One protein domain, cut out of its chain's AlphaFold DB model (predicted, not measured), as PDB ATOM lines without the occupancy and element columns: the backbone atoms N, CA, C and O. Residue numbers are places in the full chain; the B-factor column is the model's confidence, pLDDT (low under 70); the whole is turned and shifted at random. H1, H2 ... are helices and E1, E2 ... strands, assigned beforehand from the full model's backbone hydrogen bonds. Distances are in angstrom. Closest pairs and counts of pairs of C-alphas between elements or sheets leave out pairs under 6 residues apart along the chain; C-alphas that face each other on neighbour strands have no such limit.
ATOM      1  N   PRO A  12     -10.825 -30.875  16.183       83.31
ATOM      2  CA  PRO A  12     -10.417 -30.424  14.862       83.31
ATOM      3  C   PRO A  12      -9.795 -31.589  14.081       83.31
ATOM      4  O   PRO A  12      -8.871 -32.256  14.557       83.31
ATOM      5  N   LEU A  13     -10.293 -31.833  12.867       85.62
ATOM      6  CA  LEU A  13      -9.791 -32.866  11.962       85.62
ATOM      7  C   LEU A  13      -9.075 -32.217  10.772       85.62
ATOM      8  O   LEU A  13      -9.680 -31.512   9.969       85.62
ATOM      9  N   ALA A  14      -7.786 -32.504  10.623       86.25
ATOM     10  CA  ALA A  14      -7.008 -32.142   9.450       86.25
ATOM     11  C   ALA A  14      -7.064 -33.272   8.414       86.25
ATOM     12  O   ALA A  14      -6.554 -34.369   8.648       86.25
ATOM     13  N   VAL A  15      -7.645 -33.000   7.247       86.50
ATOM     14  CA  VAL A  15      -7.702 -33.952   6.130       86.50
ATOM     15  C   VAL A  15      -6.593 -33.627   5.134       86.50
ATOM     16  O   VAL A  15      -6.579 -32.560   4.524       86.50
ATOM     17  N   ALA A  16      -5.639 -34.542   4.981       85.69
ATOM     18  CA  ALA A  16      -4.549 -34.415   4.026       85.69
ATOM     19  C   ALA A  16      -4.746 -35.401   2.873       85.69
ATOM     20  O   ALA A  16      -4.810 -36.615   3.073       85.69
ATOM     21  N   VAL A  17      -4.785 -34.866   1.657       82.19
ATOM     22  CA  VAL A  17      -4.818 -35.655   0.425       82.19
ATOM     23  C   VAL A  17      -3.395 -35.786  -0.111       82.19
ATOM     24  O   VAL A  17      -2.629 -34.818  -0.165       82.19
ATOM     25  N   SER A  18      -2.988 -37.002  -0.450       79.25
ATOM     26  CA  SER A  18      -1.686 -37.307  -1.043       79.25
ATOM     27  C   SER A  18      -1.861 -38.270  -2.207       79.25
ATOM     28  O   SER A  18      -2.803 -39.048  -2.213       79.25
ATOM     29  N   TYR A  19      -0.966 -38.227  -3.187       75.25
ATOM     30  CA  TYR A  19      -1.011 -39.135  -4.328       75.25
ATOM     31  C   TYR A  19       0.068 -40.209  -4.179       75.25
ATOM     32  O   TYR A  19       1.234 -39.887  -3.927       75.25
ATOM     33  N   HIS A  20      -0.298 -41.481  -4.330       64.31
ATOM     34  CA  HIS A  20       0.659 -42.568  -4.496       64.31
ATOM     35  C   HIS A  20       1.263 -42.469  -5.901       64.31
ATOM     36  O   HIS A  20       0.705 -42.961  -6.877       64.31
ATOM     37  N   ALA A  21       2.405 -41.793  -6.014       69.00
ATOM     38  CA  ALA A  21       3.168 -41.656  -7.254       69.00
ATOM     39  C   ALA A  21       4.027 -42.910  -7.531       69.00
ATOM     40  O   ALA A  21       5.244 -42.815  -7.657       69.00
ATOM     41  N   GLY A  22       3.412 -44.098  -7.541       61.25
ATOM     42  CA  GLY A  22       4.122 -45.374  -7.694       61.25
ATOM     43  C   GLY A  22       4.799 -45.886  -6.416       61.25
ATOM     44  O   GLY A  22       5.528 -46.877  -6.460       61.25
ATOM     45  N   ASP A  23       4.552 -45.248  -5.267       61.03
ATOM     46  CA  ASP A  23       5.050 -45.713  -3.967       61.03
ATOM     47  C   ASP A  23       4.516 -47.126  -3.666       61.03
ATOM     48  O   ASP A  23       3.303 -47.360  -3.657       61.03
ATOM     49  N   ARG A  24       5.434 -48.077  -3.450       59.81
ATOM     50  CA  ARG A  24       5.152 -49.519  -3.287       59.81
ATOM     51  C   ARG A  24       4.293 -50.128  -4.409       59.81
ATOM     52  O   ARG A  24       3.468 -51.001  -4.141       59.81
ATOM     53  N   GLY A  25       4.445 -49.647  -5.645       68.00
ATOM     54  CA  GLY A  25       3.705 -50.151  -6.808       68.00
ATOM     55  C   GLY A  25       2.216 -49.790  -6.818       68.00
ATOM     56  O   GLY A  25       1.455 -50.353  -7.599       68.00
ATOM     57  N   LYS A  26       1.782 -48.866  -5.950       71.12
ATOM     58  CA  LYS A  26       0.401 -48.384  -5.898       71.12
ATOM     59  C   LYS A  26       0.283 -47.052  -6.632       71.12
ATOM     60  O   LYS A  26       1.157 -46.193  -6.516       71.12
ATOM     61  N   SER A  27      -0.830 -46.882  -7.334       70.19
ATOM     62  CA  SER A  27      -1.195 -45.659  -8.052       70.19
ATOM     63  C   SER A  27      -2.575 -45.224  -7.579       70.19
ATOM     64  O   SER A  27      -3.496 -46.038  -7.585       70.19
ATOM     65  N   GLY A  28      -2.724 -43.972  -7.145       76.06
ATOM     66  CA  GLY A  28      -4.025 -43.433  -6.741       76.06
ATOM     67  C   GLY A  28      -3.968 -42.412  -5.611       76.06
ATOM     68  O   GLY A  28      -2.931 -42.188  -4.987       76.06
ATOM     69  N   GLU A  29      -5.110 -41.783  -5.356       80.88
ATOM     70  CA  GLU A  29      -5.277 -40.830  -4.265       80.88
ATOM     71  C   GLU A  29      -5.361 -41.539  -2.906       80.88
ATOM     72  O   GLU A  29      -5.975 -42.594  -2.756       80.88
ATOM     73  N   VAL A  30      -4.746 -40.933  -1.896       79.69
ATOM     74  CA  VAL A  30      -4.816 -41.344  -0.498       79.69
ATOM     75  C   VAL A  30      -5.268 -40.167   0.330       79.69
ATOM     76  O   VAL A  30      -4.538 -39.183   0.493       79.69
ATOM     77  N   VAL A  31      -6.442 -40.320   0.918       84.12
ATOM     78  CA  VAL A  31      -6.989 -39.378   1.883       84.12
ATOM     79  C   VAL A  31      -6.650 -39.877   3.284       84.12
ATOM     80  O   VAL A  31      -6.939 -41.020   3.636       84.12
ATOM     81  N   ARG A  32      -5.995 -39.035   4.088       85.94
ATOM     82  CA  ARG A  32      -5.644 -39.332   5.482       85.94
ATOM     83  C   ARG A  32      -6.247 -38.276   6.400       85.94
ATOM     84  O   ARG A  32      -6.041 -37.084   6.184       85.94
ATOM     85  N   GLY A  33      -6.971 -38.716   7.426       86.75
ATOM     86  CA  GLY A  33      -7.487 -37.854   8.490       86.75
ATOM     87  C   GLY A  33      -6.560 -37.861   9.702       86.75
ATOM     88  O   GLY A  33      -6.144 -38.925  10.162       86.75
ATOM     89  N   TYR A  34      -6.248 -36.679  10.226       84.44
ATOM     90  CA  TYR A  34      -5.418 -36.487  11.409       84.44
ATOM     91  C   TYR A  34      -6.153 -35.636  12.435       84.44
ATOM     92  O   TYR A  34      -6.693 -34.585  12.106       84.44
ATOM     93  N   VAL A  35      -6.135 -36.064  13.692       87.06
ATOM     94  CA  VAL A  35      -6.649 -35.251  14.798       87.06
ATOM     95  C   VAL A  35      -5.672 -34.096  15.038       87.06
ATOM     96  O   VAL A  35      -4.486 -34.321  15.256       87.06
ATOM     97  N   ALA A  36      -6.146 -32.857  14.964       83.06
ATOM     98  CA  ALA A  36      -5.324 -31.650  15.023       83.06
ATOM     99  C   ALA A  36      -5.535 -30.863  16.327       83.06
ATOM    100  O   ALA A  36      -5.547 -29.631  16.312       83.06
ATOM    101  N   CYS A  37      -5.727 -31.557  17.456       79.50
ATOM    102  CA  CYS A  37      -5.782 -30.909  18.769       79.50
ATOM    103  C   CYS A  37      -4.492 -30.099  18.988       79.50
ATOM    104  O   CYS A  37      -3.401 -30.619  18.755       79.50
ATOM    105  N   ASP A  38      -4.632 -28.823  19.360       79.38
ATOM    106  CA  ASP A  38      -3.541 -27.840  19.504       79.38
ATOM    107  C   ASP A  38      -2.724 -27.559  18.224       79.38
ATOM    108  O   ASP A  38      -1.623 -27.008  18.262       79.38
ATOM    109  N   LEU A  39      -3.259 -27.939  17.060       78.25
ATOM    110  CA  LEU A  39      -2.626 -27.795  15.744       78.25
ATOM    111  C   LEU A  39      -3.558 -27.119  14.726       78.25
ATOM    112  O   LEU A  39      -3.297 -27.192  13.527       78.25
ATOM    113  N   ALA A  40      -4.621 -26.457  15.190       73.25
ATOM    114  CA  ALA A  40      -5.631 -25.827  14.336       73.25
ATOM    115  C   ALA A  40      -5.048 -24.745  13.405       73.25
ATOM    116  O   ALA A  40      -5.499 -24.606  12.273       73.25
ATOM    117  N   ASP A  41      -3.987 -24.056  13.835       82.31
ATOM    118  CA  ASP A  41      -3.297 -23.027  13.039       82.31
ATOM    119  C   ASP A  41      -2.369 -23.607  11.955       82.31
ATOM    120  O   ASP A  41      -1.705 -22.874  11.216       82.31
ATOM    121  N   ARG A  42      -2.235 -24.937  11.882       82.94
ATOM    122  CA  ARG A  42      -1.334 -25.620  10.950       82.94
ATOM    123  C   ARG A  42      -2.098 -26.123   9.741       82.94
ATOM    124  O   ARG A  42      -3.211 -26.629   9.833       82.94
ATOM    125  N   THR A  43      -1.449 -26.073   8.582       86.94
ATOM    126  CA  THR A  43      -2.049 -26.639   7.371       86.94
ATOM    127  C   THR A  43      -2.138 -28.167   7.481       86.94
ATOM    128  O   THR A  43      -1.267 -28.791   8.101       86.94
ATOM    129  N   PRO A  44      -3.112 -28.825   6.824       84.38
ATOM    130  CA  PRO A  44      -3.237 -30.283   6.879       84.38
ATOM    131  C   PRO A  44      -1.961 -31.036   6.472       84.38
ATOM    132  O   PRO A  44      -1.639 -32.083   7.029       84.38
ATOM    133  N   LYS A  45      -1.163 -30.460   5.563       83.44
ATOM    134  CA  LYS A  45       0.153 -30.994   5.173       83.44
ATOM    135  C   LYS A  45       1.208 -30.897   6.277       83.44
ATOM    136  O   LYS A  45       2.055 -31.784   6.396       83.44
ATOM    137  N   GLN A  46       1.187 -29.840   7.087       85.69
ATOM    138  CA  GLN A  46       2.070 -29.714   8.248       85.69
ATOM    139  C   GLN A  46       1.688 -30.723   9.335       85.69
ATOM    140  O   GLN A  46       2.576 -31.377   9.886       85.69
ATOM    141  N   VAL A  47       0.386 -30.914   9.579       86.00
ATOM    142  CA  VAL A  47      -0.124 -31.941  10.501       86.00
ATOM    143  C   VAL A  47       0.282 -33.343  10.029       86.00
ATOM    144  O   VAL A  47       0.867 -34.098  10.807       86.00
ATOM    145  N   GLU A  48       0.109 -33.659   8.739       86.06
ATOM    146  CA  GLU A  48       0.580 -34.917   8.133       86.06
ATOM    147  C   GLU A  48       2.085 -35.139   8.380       86.06
ATOM    148  O   GLU A  48       2.508 -36.238   8.746       86.06
ATOM    149  N   ARG A  49       2.917 -34.098   8.236       84.94
ATOM    150  CA  ARG A  49       4.372 -34.197   8.455       84.94
ATOM    151  C   ARG A  49       4.730 -34.490   9.914       84.94
ATOM    152  O   ARG A  49       5.641 -35.284  10.161       84.94
ATOM    153  N   LEU A  50       4.033 -33.869  10.863       85.44
ATOM    154  CA  LEU A  50       4.220 -34.103  12.297       85.44
ATOM    155  C   LEU A  50       3.804 -35.524  12.684       85.44
ATOM    156  O   LEU A  50       4.573 -36.236  13.335       85.44
ATOM    157  N   TYR A  51       2.641 -35.968  12.206       82.81
ATOM    158  CA  TYR A  51       2.172 -37.335  12.413       82.81
ATOM    159  C   TYR A  51       3.118 -38.360  11.790       82.81
ATOM    160  O   TYR A  51       3.477 -39.328  12.452       82.81
ATOM    161  N   ARG A  52       3.627 -38.114  10.578       81.75
ATOM    162  CA  ARG A  52       4.634 -38.980   9.948       81.75
ATOM    163  C   ARG A  52       5.903 -39.104  10.796       81.75
ATOM    164  O   ARG A  52       6.429 -40.205  10.937       81.75
ATOM    165  N   LYS A  53       6.382 -38.003  11.390       81.62
ATOM    166  CA  LYS A  53       7.532 -38.024  12.312       81.62
ATOM    167  C   LYS A  53       7.233 -38.860  13.562       81.62
ATOM    168  O   LYS A  53       8.074 -39.653  13.973       81.62
ATOM    169  N   ARG A  54       6.031 -38.739  14.137       81.31
ATOM    170  CA  ARG A  54       5.594 -39.547  15.288       81.31
ATOM    171  C   ARG A  54       5.491 -41.035  14.945       81.31
ATOM    172  O   ARG A  54       5.973 -41.864  15.709       81.31
ATOM    173  N   SER A  55       4.918 -41.374  13.793       71.62
ATOM    174  CA  SER A  55       4.817 -42.763  13.334       71.62
ATOM    175  C   SER A  55       6.186 -43.397  13.090       71.62
ATOM    176  O   SER A  55       6.360 -44.584  13.359       71.62
ATOM    177  N   ALA A  56       7.177 -42.623  12.632       73.44
ATOM    178  CA  ALA A  56       8.556 -43.100  12.518       73.44
ATOM    179  C   ALA A  56       9.142 -43.487  13.888       73.44
ATOM    180  O   ALA A  56       9.723 -44.562  14.022       73.44
ATOM    181  N   ILE A  57       8.911 -42.663  14.916       72.94
ATOM    182  CA  ILE A  57       9.308 -42.969  16.298       72.94
ATOM    183  C   ILE A  57       8.615 -44.250  16.774       72.94
ATOM    184  O   ILE A  57       9.274 -45.159  17.264       72.94
ATOM    185  N   GLU A  58       7.300 -44.372  16.587       75.50
ATOM    186  CA  GLU A  58       6.549 -45.562  17.006       75.50
ATOM    187  C   GLU A  58       7.033 -46.844  16.310       75.50
ATOM    188  O   GLU A  58       7.093 -47.913  16.924       75.50
ATOM    189  N   THR A  59       7.404 -46.727  15.034       71.19
ATOM    190  CA  THR A  59       7.941 -47.836  14.242       71.19
ATOM    191  C   THR A  59       9.300 -48.270  14.783       71.19
ATOM    192  O   THR A  59       9.479 -49.459  15.032       71.19
ATOM    193  N   SER A  60      10.207 -47.330  15.072       69.12
ATOM    194  CA  SER A  60      11.481 -47.638  15.739       69.12
ATOM    195  C   SER A  60      11.253 -48.275  17.114       69.12
ATOM    196  O   SER A  60      11.800 -49.330  17.405       69.12
ATOM    197  N   TYR A  61      10.310 -47.771  17.919       69.81
ATOM    198  CA  TYR A  61       9.938 -48.426  19.183       69.81
ATOM    199  C   TYR A  61       9.390 -49.851  19.005       69.81
ATOM    200  O   TYR A  61       9.513 -50.672  19.918       69.81
ATOM    201  N   ARG A  62       8.753 -50.169  17.872       72.25
ATOM    202  CA  ARG A  62       8.252 -51.518  17.572       72.25
ATOM    203  C   ARG A  62       9.392 -52.479  17.238       72.25
ATOM    204  O   ARG A  62       9.348 -53.605  17.723       72.25
ATOM    205  N   VAL A  63      10.388 -52.028  16.480       67.69
ATOM    206  CA  VAL A  63      11.609 -52.795  16.187       67.69
ATOM    207  C   VAL A  63      12.449 -52.947  17.455       67.69
ATOM    208  O   VAL A  63      12.760 -54.068  17.849       67.69
ATOM    209  N   PHE A  64      12.669 -51.861  18.195       70.38
ATOM    210  CA  PHE A  64      13.335 -51.881  19.494       70.38
ATOM    211  C   PHE A  64      12.698 -52.874  20.478       70.38
ATOM    212  O   PHE A  64      13.402 -53.557  21.214       70.38
ATOM    213  N   ARG A  65      11.362 -53.005  20.506       67.38
ATOM    214  CA  ARG A  65      10.691 -54.007  21.356       67.38
ATOM    215  C   ARG A  65      11.072 -55.450  21.020       67.38
ATOM    216  O   ARG A  65      11.018 -56.273  21.923       67.38
ATOM    217  N   GLN A  66      11.452 -55.752  19.779       67.56
ATOM    218  CA  GLN A  66      11.946 -57.081  19.390       67.56
ATOM    219  C   GLN A  66      13.383 -57.312  19.876       67.56
ATOM    220  O   GLN A  66      13.738 -58.435  20.213       67.56
ATOM    221  N   ALA A  67      14.184 -56.246  19.951       61.62
ATOM    222  CA  ALA A  67      15.567 -56.258  20.433       61.62
ATOM    223  C   ALA A  67      15.698 -56.107  21.956       61.62
ATOM    224  O   ALA A  67      16.795 -56.199  22.507       61.62
ATOM    225  N   ARG A  68      14.600 -55.772  22.643       67.94
ATOM    226  CA  ARG A  68      14.641 -55.360  24.042       67.94
ATOM    227  C   ARG A  68      15.043 -56.541  24.916       67.94
ATOM    228  O   ARG A  68      14.260 -57.464  25.122       67.94
TER     229      ARG A  68
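Overview. This is residues 12 to 68 of the 154 residues of an uncharacterized protein of Natronobacterium gregoryi (UniProt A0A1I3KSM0). This is a loose L: a long, narrow hairpin of two strands, E1 and E2, with one long helix, H1, packed across it near the end away from its turn. Just the first part of H1, residues 44 to 51, comes near the strands; residues 52 to 68 stick out free as an arm. The printed part has 57 residues, with named elements in the order E1, E2, H1; the sheet, E1 - E2, is antiparallel and the class is mixed, helices and strands. The whole is loose, with a radius of gyration of the C-alphas of 14.0 A, and flat, spanning 38 by 34 by 12 A.

Along the chain. Find C-alpha 13 at (-9.791, -32.866, 11.962); from there E1, residues 13 to 21, runs 24.8 A. E2, residues 27 to 35, runs 25.7 A and ends at C-alpha 35, (-6.649, -35.251, 14.798). H1, residues 44 to 67, runs 34.8 A to C-alpha 67 at (15.567, -56.258, 20.433).

Arrangement. Look first at the hairpin E1 and E2, antiparallel at 159 degrees between directions. N 14 and O 34 are within hydrogen-bond range at 2.8 A, as are N 30 and O 18 at 2.7 A. Between E1 and H1 the closest C-alphas are those of Ala 14 and Pro 44, 4.9 A apart. Between E2 and H1 they are those of Tyr 34 and Glu 48, 7.0 A apart. In H1, 19 of 20 O i to N i+4 pairs are within hydrogen-bond range.

Size, cuts and confidence. The two C-alphas farthest apart are those of Asp 41 and Ala 67, 38.9 A. The printed part has no cut; the link E1 to E2 is tight and E2 to H1 short. Mean pLDDT of the printed part is 77.2; look for values under 70 at residues 20 to 25, 60 to 61, 63 and 65 to 68.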